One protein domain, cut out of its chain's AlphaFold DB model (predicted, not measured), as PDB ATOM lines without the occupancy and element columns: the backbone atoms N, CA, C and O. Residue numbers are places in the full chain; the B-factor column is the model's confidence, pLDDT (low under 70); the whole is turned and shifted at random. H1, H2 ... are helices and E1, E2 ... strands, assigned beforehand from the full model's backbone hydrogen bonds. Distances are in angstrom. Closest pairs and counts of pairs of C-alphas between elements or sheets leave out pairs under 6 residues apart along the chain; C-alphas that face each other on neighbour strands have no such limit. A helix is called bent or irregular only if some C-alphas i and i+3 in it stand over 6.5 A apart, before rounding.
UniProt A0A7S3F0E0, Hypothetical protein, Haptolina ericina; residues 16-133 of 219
ATOM      1  N   SER A  16       3.546 -25.015  30.107       89.31
ATOM      2  CA  SER A  16       3.397 -25.997  31.181       89.31
ATOM      3  C   SER A  16       2.743 -25.338  32.394       89.31
ATOM      4  O   SER A  16       3.046 -24.188  32.718       89.31
ATOM      5  N   THR A  17       1.813 -26.044  33.026       92.81
ATOM      6  CA  THR A  17       1.089 -25.604  34.222       92.81
ATOM      7  C   THR A  17       0.837 -26.782  35.163       92.81
ATOM      8  O   THR A  17       1.055 -27.937  34.799       92.81
ATOM      9  N   ALA A  18       0.349 -26.493  36.365       92.62
ATOM     10  CA  ALA A  18      -0.165 -27.487  37.298       92.62
ATOM     11  C   ALA A  18      -1.685 -27.331  37.441       92.62
ATOM     12  O   ALA A  18      -2.203 -26.216  37.517       92.62
ATOM     13  N   ILE A  19      -2.402 -28.449  37.523       91.88
ATOM     14  CA  ILE A  19      -3.800 -28.483  37.956       91.88
ATOM     15  C   ILE A  19      -3.840 -28.545  39.480       91.88
ATOM     16  O   ILE A  19      -3.263 -29.445  40.098       91.88
ATOM     17  N   ILE A  20      -4.602 -27.623  40.061       88.44
ATOM     18  CA  ILE A  20      -4.979 -27.598  41.474       88.44
ATOM     19  C   ILE A  20      -6.494 -27.816  41.537       88.44
ATOM     20  O   ILE A  20      -7.239 -27.203  40.776       88.44
ATOM     21  N   ASN A  21      -6.946 -28.710  42.413       85.88
ATOM     22  CA  ASN A  21      -8.365 -28.964  42.663       85.88
ATOM     23  C   ASN A  21      -8.588 -29.376  44.126       85.88
ATOM     24  O   ASN A  21      -7.636 -29.679  44.844       85.88
ATOM     25  N   ASP A  22      -9.847 -29.405  44.545       81.81
ATOM     26  CA  ASP A  22     -10.297 -29.733  45.904       81.81
ATOM     27  C   ASP A  22     -10.036 -31.193  46.321       81.81
ATOM     28  O   ASP A  22      -9.962 -31.500  47.509       81.81
ATOM     29  N   LYS A  23      -9.855 -32.103  45.359       81.62
ATOM     30  CA  LYS A  23      -9.497 -33.514  45.592       81.62
ATOM     31  C   LYS A  23      -7.989 -33.758  45.579       81.62
ATOM     32  O   LYS A  23      -7.543 -34.907  45.695       81.62
ATOM     33  N   LEU A  24      -7.187 -32.714  45.386       83.38
ATOM     34  CA  LEU A  24      -5.742 -32.834  45.387       83.38
ATOM     35  C   LEU A  24      -5.251 -33.045  46.825       83.38
ATOM     36  O   LEU A  24      -5.712 -32.394  47.755       83.38
ATOM     37  N   GLN A  25      -4.317 -33.973  47.020       83.06
ATOM     38  CA  GLN A  25      -3.736 -34.215  48.341       83.06
ATOM     39  C   GLN A  25      -2.571 -33.261  48.615       83.06
ATOM     40  O   GLN A  25      -1.882 -32.884  47.659       83.06
ATOM     41  N   PRO A  26      -2.289 -32.943  49.890       86.44
ATOM     42  CA  PRO A  26      -1.085 -32.220  50.245       86.44
ATOM     43  C   PRO A  26       0.188 -32.874  49.740       86.44
ATOM     44  O   PRO A  26       0.258 -34.098  49.601       86.44
ATOM     45  N   ASP A  27       1.189 -32.045  49.446       85.38
ATOM     46  CA  ASP A  27       2.544 -32.533  49.238       85.38
ATOM     47  C   ASP A  27       2.959 -33.337  50.487       85.38
ATOM     48  O   ASP A  27       2.858 -32.809  51.601       85.38
ATOM     49  N   PRO A  28       3.354 -34.612  50.339       84.00
ATOM     50  CA  PRO A  28       3.567 -35.505  51.475       84.00
ATOM     51  C   PRO A  28       4.695 -35.034  52.400       84.00
ATOM     52  O   PRO A  28       4.641 -35.305  53.599       84.00
ATOM     53  N   ASP A  29       5.672 -34.291  51.876       83.06
ATOM     54  CA  ASP A  29       6.831 -33.842  52.650       83.06
ATOM     55  C   ASP A  29       6.591 -32.474  53.315       83.06
ATOM     56  O   ASP A  29       7.246 -32.132  54.300       83.06
ATOM     57  N   ARG A  30       5.668 -31.666  52.778       84.44
ATOM     58  CA  ARG A  30       5.509 -30.245  53.151       84.44
ATOM     59  C   ARG A  30       4.117 -29.868  53.658       84.44
ATOM     60  O   ARG A  30       3.966 -28.804  54.250       84.44
ATOM     61  N   GLY A  31       3.098 -30.690  53.409       88.31
ATOM     62  CA  GLY A  31       1.704 -30.412  53.778       88.31
ATOM     63  C   GLY A  31       1.049 -29.274  52.984       88.31
ATOM     64  O   GLY A  31      -0.026 -28.796  53.347       88.31
ATOM     65  N   ASN A  32       1.678 -28.826  51.901       90.50
ATOM     66  CA  ASN A  32       1.298 -27.636  51.156       90.50
ATOM     67  C   ASN A  32       0.729 -27.989  49.771       90.50
ATOM     68  O   ASN A  32       0.883 -29.118  49.294       90.50
ATOM     69  N   VAL A  33       0.048 -27.040  49.122       91.06
ATOM     70  CA  VAL A  33      -0.419 -27.184  47.738       91.06
ATOM     71  C   VAL A  33       0.814 -27.336  46.842       91.06
ATOM     72  O   VAL A  33       1.683 -26.463  46.865       91.06
ATOM     73  N   PRO A  34       0.929 -28.423  46.065       89.50
ATOM     74  CA  PRO A  34       2.133 -28.710  45.308       89.50
ATOM     75  C   PRO A  34       2.202 -27.863  44.038       89.50
ATOM     76  O   PRO A  34       1.292 -27.888  43.208       89.50
ATOM     77  N   LEU A  35       3.316 -27.151  43.876       88.75
ATOM     78  CA  LEU A  35       3.571 -26.228  42.769       88.75
ATOM     79  C   LEU A  35       4.903 -26.535  42.083       88.75
ATOM     80  O   LEU A  35       5.801 -27.135  42.679       88.75
ATOM     81  N   TYR A  36       5.051 -26.047  40.848       86.00
ATOM     82  CA  TYR A  36       6.329 -26.054  40.130       86.00
ATOM     83  C   TYR A  36       7.426 -25.315  40.912       86.00
ATOM     84  O   TYR A  36       8.529 -25.831  41.097       86.00
ATOM     85  N   SER A  37       7.124 -24.117  41.416       86.25
ATOM     86  CA  SER A  37       8.034 -23.337  42.255       86.25
ATOM     87  C   SER A  37       7.270 -22.656  43.382       86.25
ATOM     88  O   SER A  37       6.145 -22.197  43.196       86.25
ATOM     89  N   TYR A  38       7.909 -22.584  44.551       86.75
ATOM     90  CA  TYR A  38       7.395 -21.907  45.745       86.75
ATOM     91  C   TYR A  38       7.960 -20.490  45.908       86.75
ATOM     92  O   TYR A  38       7.774 -19.859  46.949       86.75
ATOM     93  N   SER A  39       8.647 -19.999  44.878       84.88
ATOM     94  CA  SER A  39       9.339 -18.707  44.874       84.88
ATOM     95  C   SER A  39       8.980 -17.852  43.653       84.88
ATOM     96  O   SER A  39       9.518 -16.756  43.495       84.88
ATOM     97  N   LEU A  40       8.077 -18.346  42.793       87.94
ATOM     98  CA  LEU A  40       7.659 -17.684  41.563       87.94
ATOM     99  C   LEU A  40       6.174 -17.309  41.614       87.94
ATOM    100  O   LEU A  40       5.312 -18.095  42.002       87.94
ATOM    101  N   ALA A  41       5.901 -16.097  41.166       90.81
ATOM    102  CA  ALA A  41       4.616 -15.595  40.740       90.81
ATOM    103  C   ALA A  41       4.224 -16.213  39.399       90.81
ATOM    104  O   ALA A  41       5.064 -16.700  38.635       90.81
ATOM    105  N   GLY A  42       2.939 -16.130  39.083       92.56
ATOM    106  CA  GLY A  42       2.413 -16.655  37.837       92.56
ATOM    107  C   GLY A  42       1.025 -16.131  37.527       92.56
ATOM    108  O   GLY A  42       0.578 -15.112  38.053       92.56
ATOM    109  N   ILE A  43       0.348 -16.852  36.644       95.12
ATOM    110  CA  ILE A  43      -1.031 -16.589  36.249       95.12
ATOM    111  C   ILE A  43      -1.891 -17.804  36.579       95.12
ATOM    112  O   ILE A  43      -1.436 -18.943  36.476       95.12
ATOM    113  N   ILE A  44      -3.133 -17.550  36.967       96.44
ATOM    114  CA  ILE A  44      -4.187 -18.558  37.016       96.44
ATOM    115  C   ILE A  44      -4.877 -18.521  35.659       96.44
ATOM    116  O   ILE A  44      -5.223 -17.450  35.159       96.44
ATOM    117  N   LEU A  45      -5.042 -19.686  35.047       96.81
ATOM    118  CA  LEU A  45      -5.624 -19.823  33.719       96.81
ATOM    119  C   LEU A  45      -7.126 -20.055  33.828       96.81
ATOM    120  O   LEU A  45      -7.556 -20.825  34.683       96.81
ATOM    121  N   GLU A  46      -7.902 -19.428  32.947       96.75
ATOM    122  CA  GLU A  46      -9.339 -19.690  32.826       96.75
ATOM    123  C   GLU A  46      -9.553 -20.966  31.994       96.75
ATOM    124  O   GLU A  46      -9.235 -20.964  30.795       96.75
ATOM    125  N   PRO A  47     -10.061 -22.070  32.574       93.12
ATOM    126  CA  PRO A  47     -10.170 -23.342  31.864       93.12
ATOM    127  C   PRO A  47     -10.979 -23.268  30.565       93.12
ATOM    128  O   PRO A  47     -10.664 -23.990  29.623       93.12
ATOM    129  N   ALA A  48     -11.981 -22.386  30.478       96.56
ATOM    130  CA  ALA A  48     -12.841 -22.269  29.298       96.56
ATOM    131  C   ALA A  48     -12.120 -21.780  28.023       96.56
ATOM    132  O   ALA A  48     -12.603 -22.031  26.920       96.56
ATOM    133  N   TYR A  49     -10.972 -21.109  28.162       96.88
ATOM    134  CA  TYR A  49     -10.210 -20.511  27.051       96.88
ATOM    135  C   TYR A  49      -8.806 -21.112  26.906       96.88
ATOM    136  O   TYR A  49      -7.926 -20.553  26.253       96.88
ATOM    137  N   ASN A  50      -8.562 -22.252  27.549       95.31
ATOM    138  CA  ASN A  50      -7.294 -22.959  27.483       95.31
ATOM    139  C   ASN A  50      -7.533 -24.405  27.061       95.31
ATOM    140  O   ASN A  50      -8.546 -25.016  27.393       95.31
ATOM    141  N   LYS A  51      -6.580 -24.977  26.325       94.75
ATOM    142  CA  LYS A  51      -6.695 -26.344  25.818       94.75
ATOM    143  C   LYS A  51      -5.526 -27.184  26.292       94.75
ATOM    144  O   LYS A  51      -4.379 -26.899  25.965       94.75
ATOM    145  N   VAL A  52      -5.830 -28.256  27.013       94.25
ATOM    146  CA  VAL A  52      -4.846 -29.273  27.384       94.25
ATOM    147  C   VAL A  52      -4.462 -30.077  26.142       94.25
ATOM    148  O   VAL A  52      -5.330 -30.536  25.397       94.25
ATOM    149  N   ARG A  53      -3.159 -30.246  25.908       92.56
ATOM    150  CA  ARG A  53      -2.608 -31.163  24.900       92.56
ATOM    151  C   ARG A  53      -2.327 -32.528  25.502       92.56
ATOM    152  O   ARG A  53      -2.697 -33.534  24.910       92.56
ATOM    153  N   CYS A  54      -1.668 -32.540  26.652       92.69
ATOM    154  CA  CYS A  54      -1.367 -33.748  27.401       92.69
ATOM    155  C   CYS A  54      -1.025 -33.417  28.859       92.69
ATOM    156  O   CYS A  54      -0.884 -32.245  29.213       92.69
ATOM    157  N   ALA A  55      -0.877 -34.438  29.699       93.38
ATOM    158  CA  ALA A  55      -0.478 -34.275  31.091       93.38
ATOM    159  C   ALA A  55       0.368 -35.437  31.618       93.38
ATOM    160  O   ALA A  55       0.448 -36.507  31.013       93.38
ATOM    161  N   TYR A  56       0.949 -35.219  32.793       91.38
ATOM    162  CA  TYR A  56       1.769 -36.151  33.549       91.38
ATOM    163  C   TYR A  56       1.421 -36.047  35.033       91.38
ATOM    164  O   TYR A  56       1.135 -34.964  35.547       91.38
ATOM    165  N   ALA A  57       1.488 -37.170  35.746       90.00
ATOM    166  CA  ALA A  57       1.223 -37.207  37.184       90.00
ATOM    167  C   ALA A  57       2.306 -36.481  38.000       90.00
ATOM    168  O   ALA A  57       2.083 -36.155  39.165       90.00
ATOM    169  N   PHE A  58       3.469 -36.230  37.392       88.44
ATOM    170  CA  PHE A  58       4.627 -35.557  37.969       88.44
ATOM    171  C   PHE A  58       5.310 -34.664  36.933       88.44
ATOM    172  O   PHE A  58       5.080 -34.828  35.739       88.44
ATOM    173  N   ASP A  59       6.196 -33.784  37.404       86.50
ATOM    174  CA  ASP A  59       7.189 -33.100  36.570       86.50
ATOM    175  C   ASP A  59       7.884 -34.078  35.615       86.50
ATOM    176  O   ASP A  59       8.677 -34.919  36.044       86.50
ATOM    177  N   ALA A  60       7.582 -33.955  34.330       83.38
ATOM    178  CA  ALA A  60       8.149 -34.762  33.266       83.38
ATOM    179  C   ALA A  60       9.401 -34.117  32.649       83.38
ATOM    180  O   ALA A  60      10.028 -34.693  31.751       83.38
ATOM    181  N   GLY A  61       9.771 -32.912  33.088       81.56
ATOM    182  CA  GLY A  61      10.806 -32.099  32.468       81.56
ATOM    183  C   GLY A  61      10.449 -31.733  31.029       81.56
ATOM    184  O   GLY A  61      11.349 -31.684  30.182       81.56
ATOM    185  N   SER A  62       9.158 -31.513  30.737       81.75
ATOM    186  CA  SER A  62       8.624 -31.345  29.375       81.75
ATOM    187  C   SER A  62       9.323 -30.240  28.574       81.75
ATOM    188  O   SER A  62       9.430 -30.333  27.353       81.75
ATOM    189  N   ILE A  63       9.892 -29.242  29.263       75.69
ATOM    190  CA  ILE A  63      10.650 -28.130  28.674       75.69
ATOM    191  C   ILE A  63      11.805 -28.591  27.768       75.69
ATOM    192  O   ILE A  63      12.206 -27.862  26.863       75.69
ATOM    193  N   LYS A  64      12.335 -29.804  27.982       72.06
ATOM    194  CA  LYS A  64      13.427 -30.383  27.183       72.06
ATOM    195  C   LYS A  64      12.947 -31.136  25.937       72.06
ATOM    196  O   LYS A  64      13.786 -31.579  25.153       72.06
ATOM    197  N   TRP A  65      11.636 -31.298  25.736       75.69
ATOM    198  CA  TRP A  65      11.067 -32.193  24.724       75.69
ATOM    199  C   TRP A  65      10.022 -31.471  23.868       75.69
ATOM    200  O   TRP A  65       8.892 -31.235  24.293       75.69
ATOM    201  N   HIS A  66      10.369 -31.167  22.615       73.12
ATOM    202  CA  HIS A  66       9.445 -30.520  21.672       73.12
ATOM    203  C   HIS A  66       8.183 -31.350  21.380       73.12
ATOM    204  O   HIS A  66       7.138 -30.809  21.025       73.12
ATOM    205  N   ASP A  67       8.270 -32.663  21.554       78.00
ATOM    206  CA  ASP A  67       7.240 -33.655  21.280       78.00
ATOM    207  C   ASP A  67       6.759 -34.348  22.570       78.00
ATOM    208  O   ASP A  67       6.367 -35.510  22.534       78.00
ATOM    209  N   ALA A  68       6.764 -33.638  23.709       81.31
ATOM    210  CA  ALA A  68       6.273 -34.147  24.997       81.31
ATOM    211  C   ALA A  68       4.901 -34.848  24.866       81.31
ATOM    212  O   ALA A  68       4.718 -35.975  25.318       81.31
ATOM    213  N   CYS A  69       3.971 -34.233  24.131       87.69
ATOM    214  CA  CYS A  69       2.632 -34.776  23.889       87.69
ATOM    215  C   CYS A  69       2.524 -35.707  22.666       87.69
ATOM    216  O   CYS A  69       1.443 -35.806  22.089       87.69
ATOM    217  N   ASN A  70       3.612 -36.322  22.193       83.75
ATOM    218  CA  ASN A  70       3.560 -37.239  21.053       83.75
ATOM    219  C   ASN A  70       3.087 -38.638  21.494       83.75
ATOM    220  O   ASN A  70       3.862 -39.350  22.136       83.75
ATOM    221  N   PRO A  71       1.867 -39.073  21.123       71.38
ATOM    222  CA  PRO A  71       1.330 -40.372  21.536       71.38
ATOM    223  C   PRO A  71       2.095 -41.559  20.927       71.38
ATOM    224  O   PRO A  71       2.144 -42.639  21.520       71.38
ATOM    225  N   GLN A  72       2.785 -41.361  19.797       74.56
ATOM    226  CA  GLN A  72       3.558 -42.420  19.136       74.56
ATOM    227  C   GLN A  72       4.750 -42.895  19.969       74.56
ATOM    228  O   GLN A  72       5.243 -44.001  19.754       74.56
ATOM    229  N   ARG A  73       5.194 -42.099  20.951       73.69
ATOM    230  CA  ARG A  73       6.219 -42.518  21.916       73.69
ATOM    231  C   ARG A  73       5.791 -43.731  22.744       73.69
ATOM    232  O   ARG A  73       6.661 -44.414  23.272       73.69
ATOM    233  N   CYS A  74       4.488 -44.010  22.808       73.19
ATOM    234  CA  CYS A  74       3.920 -45.125  23.555       73.19
ATOM    235  C   CYS A  74       2.955 -45.989  22.757       73.19
ATOM    236  O   CYS A  74       2.039 -46.564  23.338       73.19
ATOM    237  N   TRP A  75       3.151 -46.109  21.440       74.94
ATOM    238  CA  TRP A  75       2.261 -46.912  20.591       74.94
ATOM    239  C   TRP A  75       0.778 -46.535  20.781       74.94
ATOM    240  O   TRP A  75      -0.082 -47.407  20.857       74.94
ATOM    241  N   ASP A  76       0.508 -45.233  20.921       73.19
ATOM    242  CA  ASP A  76      -0.823 -44.663  21.166       73.19
ATOM    243  C   ASP A  76      -1.483 -45.091  22.495       73.19
ATOM    244  O   ASP A  76      -2.701 -44.991  22.655       73.19
ATOM    245  N   MET A  77      -0.686 -45.529  23.476       74.62
ATOM    246  CA  MET A  77      -1.131 -45.819  24.843       74.62
ATOM    247  C   MET A  77      -0.871 -44.646  25.797       74.62
ATOM    248  O   MET A  77       0.117 -43.918  25.673       74.62
ATOM    249  N   GLU A  78      -1.746 -44.496  26.794       82.00
ATOM    250  CA  GLU A  78      -1.527 -43.567  27.906       82.00
ATOM    251  C   GLU A  78      -0.475 -44.097  28.887       82.00
ATOM    252  O   GLU A  78      -0.166 -45.290  28.931       82.00
ATOM    253  N   SER A  79       0.077 -43.197  29.702       80.81
ATOM    254  CA  SER A  79       1.016 -43.584  30.755       80.81
ATOM    255  C   SER A  79       0.354 -44.497  31.786       80.81
ATOM    256  O   SER A  79      -0.743 -44.233  32.269       80.81
ATOM    257  N   ALA A  80       1.054 -45.567  32.163       80.69
ATOM    258  CA  ALA A  80       0.640 -46.453  33.250       80.69
ATOM    259  C   ALA A  80       1.313 -46.104  34.591       80.69
ATOM    260  O   ALA A  80       0.902 -46.603  35.636       80.69
ATOM    261  N   ASP A  81       2.357 -45.271  34.567       75.19
ATOM    262  CA  ASP A  81       3.259 -45.015  35.696       75.19
ATOM    263  C   ASP A  81       3.351 -43.537  36.105       75.19
ATOM    264  O   ASP A  81       3.955 -43.209  37.127       75.19
ATOM    265  N   GLY A  82       2.731 -42.641  35.337       71.25
ATOM    266  CA  GLY A  82       2.617 -41.230  35.670       71.25
ATOM    267  C   GLY A  82       3.727 -40.316  35.144       71.25
ATOM    268  O   GLY A  82       3.644 -39.115  35.407       71.25
ATOM    269  N   HIS A  83       4.750 -40.815  34.434       71.31
ATOM    270  CA  HIS A  83       5.950 -40.028  34.096       71.31
ATOM    271  C   HIS A  83       6.373 -40.131  32.620       71.31
ATOM    272  O   HIS A  83       6.278 -41.187  32.014       71.31
ATOM    273  N   ALA A  84       6.916 -39.053  32.037       57.94
ATOM    274  CA  ALA A  84       7.208 -38.969  30.594       57.94
ATOM    275  C   ALA A  84       8.326 -39.875  30.069       57.94
ATOM    276  O   ALA A  84       8.418 -40.097  28.865       57.94
ATOM    277  N   THR A  85       9.220 -40.362  30.923       59.09
ATOM    278  CA  THR A  85      10.342 -41.229  30.513       59.09
ATOM    279  C   THR A  85       9.942 -42.686  30.301       59.09
ATOM    280  O   THR A  85      10.722 -43.413  29.694       59.09
ATOM    281  N   SER A  86       8.715 -43.091  30.661       59.19
ATOM    282  CA  SER A  86       8.078 -44.257  30.028       59.19
ATOM    283  C   SER A  86       7.674 -43.980  28.572       59.19
ATOM    284  O   SER A  86       7.241 -44.883  27.868       59.19
ATOM    285  N   GLY A  87       7.859 -42.738  28.105       62.56
ATOM    286  CA  GLY A  87       7.479 -42.228  26.791       62.56
ATOM    287  C   GLY A  87       6.076 -41.626  26.773       62.56
ATOM    288  O   GLY A  87       5.722 -40.957  25.805       62.56
ATOM    289  N   CYS A  88       5.275 -41.851  27.819       80.75
ATOM    290  CA  CYS A  88       3.828 -41.735  27.710       80.75
ATOM    291  C   CYS A  88       3.313 -40.498  28.435       80.75
ATOM    292  O   CYS A  88       3.674 -40.224  29.579       80.75
ATOM    293  N   SER A  89       2.414 -39.777  27.779       89.56
ATOM    294  CA  SER A  89       1.614 -38.727  28.403       89.56
ATOM    295  C   SER A  89       0.165 -39.193  28.512       89.56
ATOM    296  O   SER A  89      -0.246 -40.127  27.822       89.56
ATOM    297  N   PHE A  90      -0.613 -38.563  29.383       91.50
ATOM    298  CA  PHE A  90      -2.063 -38.716  29.383       91.50
ATOM    299  C   PHE A  90      -2.669 -37.744  28.389       91.50
ATOM    300  O   PHE A  90      -2.283 -36.573  28.342       91.50
ATOM    301  N   SER A  91      -3.642 -38.216  27.618       91.94
ATOM    302  CA  SER A  91      -4.461 -37.344  26.785       91.94
ATOM    303  C   SER A  91      -5.401 -36.497  27.659       91.94
ATOM    304  O   SER A  91      -5.564 -36.777  28.851       91.94
ATOM    305  N   PRO A  92      -6.093 -35.488  27.101       92.44
ATOM    306  CA  PRO A  92      -7.111 -34.745  27.845       92.44
ATOM    307  C   PRO A  92      -8.217 -35.636  28.434       92.44
ATOM    308  O   PRO A  92      -8.752 -35.324  29.494       92.44
ATOM    309  N   THR A  93      -8.539 -36.760  27.787       92.00
ATOM    310  CA  THR A  93      -9.521 -37.728  28.301       92.00
ATOM    311  C   THR A  93      -8.971 -38.609  29.427       92.00
ATOM    312  O   THR A  93      -9.756 -39.145  30.202       92.00
ATOM    313  N   GLY A  94      -7.647 -38.720  29.563       91.50
ATOM    314  CA  GLY A  94      -6.966 -39.494  30.607       91.50
ATOM    315  C   GLY A  94      -6.616 -38.708  31.874       91.50
ATOM    316  O   GLY A  94      -5.948 -39.239  32.761       91.50
ATOM    317  N   LEU A  95      -7.036 -37.441  31.995       91.50
ATOM    318  CA  LEU A  95      -6.669 -36.586  33.134       91.50
ATOM    319  C   LEU A  95      -7.137 -37.135  34.486       91.50
ATOM    320  O   LEU A  95      -6.421 -37.015  35.476       91.50
ATOM    321  N   GLU A  96      -8.313 -37.758  34.544       91.38
ATOM    322  CA  GLU A  96      -8.804 -38.374  35.780       91.38
ATOM    323  C   GLU A  96      -7.913 -39.550  36.210       91.38
ATOM    324  O   GLU A  96      -7.497 -39.632  37.366       91.38
ATOM    325  N   GLN A  97      -7.531 -40.409  35.261       91.12
ATOM    326  CA  GLN A  97      -6.619 -41.524  35.511       91.12
ATOM    327  C   GLN A  97      -5.235 -41.034  35.961       91.12
ATOM    328  O   GLN A  97      -4.656 -41.583  36.902       91.12
ATOM    329  N   MET A  98      -4.726 -39.967  35.338       92.25
ATOM    330  CA  MET A  98      -3.489 -39.299  35.746       92.25
ATOM    331  C   MET A  98      -3.549 -38.850  37.210       92.25
ATOM    332  O   MET A  98      -2.626 -39.128  37.981       92.25
ATOM    333  N   LEU A  99      -4.648 -38.203  37.614       91.38
ATOM    334  CA  LEU A  99      -4.844 -37.737  38.986       91.38
ATOM    335  C   LEU A  99      -4.952 -38.902  39.978       91.38
ATOM    336  O   LEU A  99      -4.408 -38.806  41.078       91.38
ATOM    337  N   HIS A 100      -5.576 -40.023  39.602       90.44
ATOM    338  CA  HIS A 100      -5.601 -41.231  40.435       90.44
ATOM    339  C   HIS A 100      -4.202 -41.815  40.658       90.44
ATOM    340  O   HIS A 100      -3.845 -42.133  41.794       90.44
ATOM    341  N   ILE A 101      -3.385 -41.907  39.604       89.44
ATOM    342  CA  ILE A 101      -1.991 -42.364  39.716       89.44
ATOM    343  C   ILE A 101      -1.182 -41.404  40.590       89.44
ATOM    344  O   ILE A 101      -0.458 -41.846  41.481       89.44
ATOM    345  N   GLN A 102      -1.343 -40.090  40.402       89.25
ATOM    346  CA  GLN A 102      -0.701 -39.088  41.252       89.25
ATOM    347  C   GLN A 102      -1.074 -39.271  42.729       89.25
ATOM    348  O   GLN A 102      -0.194 -39.256  43.591       89.25
ATOM    349  N   GLN A 103      -2.364 -39.437  43.031       89.44
ATOM    350  CA  GLN A 103      -2.845 -39.643  44.396       89.44
ATOM    351  C   GLN A 103      -2.255 -40.913  45.015       89.44
ATOM    352  O   GLN A 103      -1.803 -40.877  46.157       89.44
ATOM    353  N   ASP A 104      -2.223 -42.025  44.282       88.50
ATOM    354  CA  ASP A 104      -1.647 -43.277  44.778       88.50
ATOM    355  C   ASP A 104      -0.143 -43.151  45.078       88.50
ATOM    356  O   ASP A 104       0.317 -43.531  46.157       88.50
ATOM    357  N   LEU A 105       0.618 -42.542  44.165       86.19
ATOM    358  CA  LEU A 105       2.051 -42.292  44.348       86.19
ATOM    359  C   LEU A 105       2.321 -41.401  45.572       86.19
ATOM    360  O   LEU A 105       3.185 -41.721  46.391       86.19
ATOM    361  N   ARG A 106       1.536 -40.330  45.757       86.75
ATOM    362  CA  ARG A 106       1.640 -39.442  46.929       86.75
ATOM    363  C   ARG A 106       1.291 -40.142  48.239       86.75
ATOM    364  O   ARG A 106       2.029 -39.987  49.205       86.75
ATOM    365  N   ARG A 107       0.225 -40.954  48.284       86.44
ATOM    366  CA  ARG A 107      -0.145 -41.733  49.489       86.44
ATOM    367  C   ARG A 107       0.962 -42.677  49.929       86.44
ATOM    368  O   ARG A 107       1.161 -42.880  51.121       86.44
ATOM    369  N   ARG A 108       1.673 -43.259  48.964       86.81
ATOM    370  CA  ARG A 108       2.817 -44.138  49.216       86.81
ATOM    371  C   ARG A 108       4.108 -43.365  49.511       86.81
ATOM    372  O   ARG A 108       5.104 -43.995  49.848       86.81
ATOM    373  N   ASN A 109       4.089 -42.037  49.386       85.38
ATOM    374  CA  ASN A 109       5.257 -41.160  49.374       85.38
ATOM    375  C   ASN A 109       6.378 -41.687  48.460       85.38
ATOM    376  O   ASN A 109       7.545 -41.765  48.843       85.38
ATOM    377  N   VAL A 110       6.005 -42.115  47.251       84.38
ATOM    378  CA  VAL A 110       6.950 -42.602  46.240       84.38
ATOM    379  C   VAL A 110       6.866 -41.748  44.988       84.38
ATOM    380  O   VAL A 110       5.801 -41.277  44.588       84.38
ATOM    381  N   LYS A 111       8.013 -41.568  44.341       78.88
ATOM    382  CA  LYS A 111       8.103 -40.934  43.027       78.88
ATOM    383  C   LYS A 111       8.001 -42.004  41.936       78.88
ATOM    384  O   LYS A 111       8.345 -43.162  42.196       78.88
ATOM    385  N   PRO A 112       7.559 -41.651  40.716       78.69
ATOM    386  CA  PRO A 112       7.700 -42.540  39.571       78.69
ATOM    387  C   PRO A 112       9.154 -42.999  39.436       78.69
ATOM    388  O   PRO A 112      10.068 -42.195  39.626       78.69
ATOM    389  N   ALA A 113       9.373 -44.265  39.072       75.12
ATOM    390  CA  ALA A 113      10.704 -44.881  39.026       75.12
ATOM    391  C   ALA A 113      11.720 -44.095  38.175       75.12
ATOM    392  O   ALA A 113      12.923 -44.159  38.414       75.12
ATOM    393  N   TYR A 114      11.231 -43.334  37.197       74.44
ATOM    394  CA  TYR A 114      12.057 -42.567  36.282       74.44
ATOM    395  C   TYR A 114      12.167 -41.067  36.597       74.44
ATOM    396  O   TYR A 114      12.807 -40.338  35.831       74.44
ATOM    397  N   LYS A 115      11.582 -40.588  37.702       76.12
ATOM    398  CA  LYS A 115      11.844 -39.235  38.209       76.12
ATOM    399  C   LYS A 115      13.193 -39.247  38.931       76.12
ATOM    400  O   LYS A 115      13.272 -39.517  40.125       76.12
ATOM    401  N   VAL A 116      14.266 -38.997  38.181       71.81
ATOM    402  CA  VAL A 116      15.653 -39.146  38.666       71.81
ATOM    403  C   VAL A 116      16.160 -37.975  39.513       71.81
ATOM    404  O   VAL A 116      17.182 -38.116  40.177       71.81
ATOM    405  N   TRP A 117      15.485 -36.819  39.501       72.56
ATOM    406  CA  TRP A 117      15.847 -35.678  40.345       72.56
ATOM    407  C   TRP A 117      14.995 -35.619  41.612       72.56
ATOM    408  O   TRP A 117      13.760 -35.659  41.578       72.56
ATOM    409  N   ASP A 118      15.678 -35.485  42.746       71.44
ATOM    410  CA  ASP A 118      15.047 -35.357  44.050       71.44
ATOM    411  C   ASP A 118      14.799 -33.888  44.409       71.44
ATOM    412  O   ASP A 118      15.530 -33.259  45.164       71.44
ATOM    413  N   ASP A 119      13.762 -33.312  43.808       72.88
ATOM    414  CA  ASP A 119      13.320 -31.944  44.095       72.88
ATOM    415  C   ASP A 119      12.347 -31.848  45.287       72.88
ATOM    416  O   ASP A 119      11.951 -30.743  45.661       72.88
ATOM    417  N   HIS A 120      11.943 -32.984  45.873       69.25
ATOM    418  CA  HIS A 120      10.813 -33.077  46.815       69.25
ATOM    419  C   HIS A 120       9.578 -32.267  46.371       69.25
ATOM    420  O   HIS A 120       8.961 -31.570  47.178       69.25
ATOM    421  N   LYS A 121       9.260 -32.284  45.067       76.31
ATOM    422  CA  LYS A 121       8.056 -31.650  44.516       76.31
ATOM    423  C   LYS A 121       7.137 -32.708  43.926       76.31
ATOM    424  O   LYS A 121       7.550 -33.501  43.073       76.31
ATOM    425  N   PHE A 122       5.876 -32.681  44.340       84.44
ATOM    426  CA  PHE A 122       4.869 -33.650  43.909       84.44
ATOM    427  C   PHE A 122       3.822 -33.078  42.939       84.44
ATOM    428  O   PHE A 122       2.772 -33.689  42.766       84.44
ATOM    429  N   TYR A 123       4.065 -31.928  42.299       88.75
ATOM    430  CA  TYR A 123       3.106 -31.299  41.376       88.75
ATOM    431  C   TYR A 123       2.887 -32.131  40.092       88.75
ATOM    432  O   TYR A 123       3.806 -32.811  39.638       88.75
ATOM    433  N   ASN A 124       1.667 -32.104  39.530       91.62
ATOM    434  CA  ASN A 124       1.399 -32.667  38.193       91.62
ATOM    435  C   ASN A 124       1.861 -31.672  37.130       91.62
ATOM    436  O   ASN A 124       1.836 -30.469  37.370       91.62
ATOM    437  N   GLU A 125       2.222 -32.167  35.953       92.00
ATOM    438  CA  GLU A 125       2.584 -31.313  34.830       92.00
ATOM    439  C   GLU A 125       1.540 -31.427  33.719       92.00
ATOM    440  O   GLU A 125       1.244 -32.517  33.235       92.00
ATOM    441  N   VAL A 126       0.981 -30.299  33.295       93.44
ATOM    442  CA  VAL A 126      -0.043 -30.220  32.254       93.44
ATOM    443  C   VAL A 126       0.450 -29.319  31.144       93.44
ATOM    444  O   VAL A 126       0.775 -28.154  31.365       93.44
ATOM    445  N   ILE A 127       0.476 -29.861  29.933       92.81
ATOM    446  CA  ILE A 127       0.942 -29.160  28.747       92.81
ATOM    447  C   ILE A 127      -0.255 -28.596  28.009       92.81
ATOM    448  O   ILE A 127      -1.164 -29.331  27.615       92.81
ATOM    449  N   LEU A 128      -0.241 -27.289  27.791       92.88
ATOM    450  CA  LEU A 128      -1.282 -26.573  27.077       92.88
ATOM    451  C   LEU A 128      -0.886 -26.298  25.630       92.88
ATOM    452  O   LEU A 128       0.292 -26.183  25.277       92.88
ATOM    453  N   ASP A 129      -1.910 -26.187  24.793       90.69
ATOM    454  CA  ASP A 129      -1.804 -25.624  23.459       90.69
ATOM    455  C   ASP A 129      -1.624 -24.103  23.595       90.69
ATOM    456  O   ASP A 129      -2.512 -23.434  24.136       90.69
ATOM    457  N   PRO A 130      -0.492 -23.537  23.142       89.19
ATOM    458  CA  PRO A 130      -0.250 -22.104  23.256       89.19
ATOM    459  C   PRO A 130      -1.167 -21.281  22.339       89.19
ATOM    460  O   PRO A 130      -1.325 -20.081  22.564       89.19
ATOM    461  N   THR A 131      -1.774 -21.883  21.305       90.38
ATOM    462  CA  THR A 131      -2.592 -21.153  20.329       90.38
ATOM    463  C   THR A 131      -3.909 -20.641  20.927       90.38
ATOM    464  O   THR A 131      -4.131 -19.434  20.833       90.38
ATOM    465  N   PRO A 132      -4.765 -21.464  21.570       93.06
ATOM    466  CA  PRO A 132      -5.954 -20.965  22.266       93.06
ATOM    467  C   PRO A 132      -5.613 -19.932  23.338       93.06
ATOM    468  O   PRO A 132      -6.201 -18.856  23.347       93.06
ATOM    469  N   PHE A 133      -4.580 -20.197  24.149       92.31
ATOM    470  CA  PHE A 133      -4.134 -19.249  25.167       92.31
ATOM    471  C   PHE A 133      -3.869 -17.865  24.569       92.31
ATOM    472  O   PHE A 133      -4.412 -16.887  25.070       92.31
TER     473      PHE A 133
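This is residues 16 to 133 of the 219 residues of the protein "Hypothetical protein" of Haptolina ericina (UniProt A0A7S3F0E0). What stands out first? Little regular structure: long loops surround a small antiparallel ribbon, E2 and E3, near the middle, and one long helix, H2, packs on it, mostly at E2. What is printed? The 118 residues, 37 in named elements, are mixed, ordered E1 E2 H1 H2 E3 H3, and compact, with radius of gyration of the C-alphas 13.5 A and spans 34 by 31 by 25 A.

How do the strands pair? E2, residues 52 to 56, and E3, residues 125 to 128, are antiparallel; N 53 and O 127 are within hydrogen-bond range, 2.8 A. Where is H2, residues 92 to 107? Its closest C-alpha pair with E2 is Pro 92 and Cys 54, 5.8 A. It is irregular, C-alphas 93 and 96 being 7.5 A apart, with 10 of 12 O i to N i+4 pairs within range. What of E1, residues 42 to 45, H1, residues 71 to 74, and H3, residues 130 to 133? They are apart from one another, and E1 pairs with no named strand.

Where does E1 begin? C-alpha 42 is at (2.413, -16.655, 37.837). Where does H3 end? C-alpha 133 is at (-4.134, -19.249, 25.167). How long is H2? It measures 23.8 A.

Which links are long? E2 to H1, H1 to H2 and H2 to E3. Where is pLDDT under 70? At residues 84 to 87 and 120; the printed part has no cut.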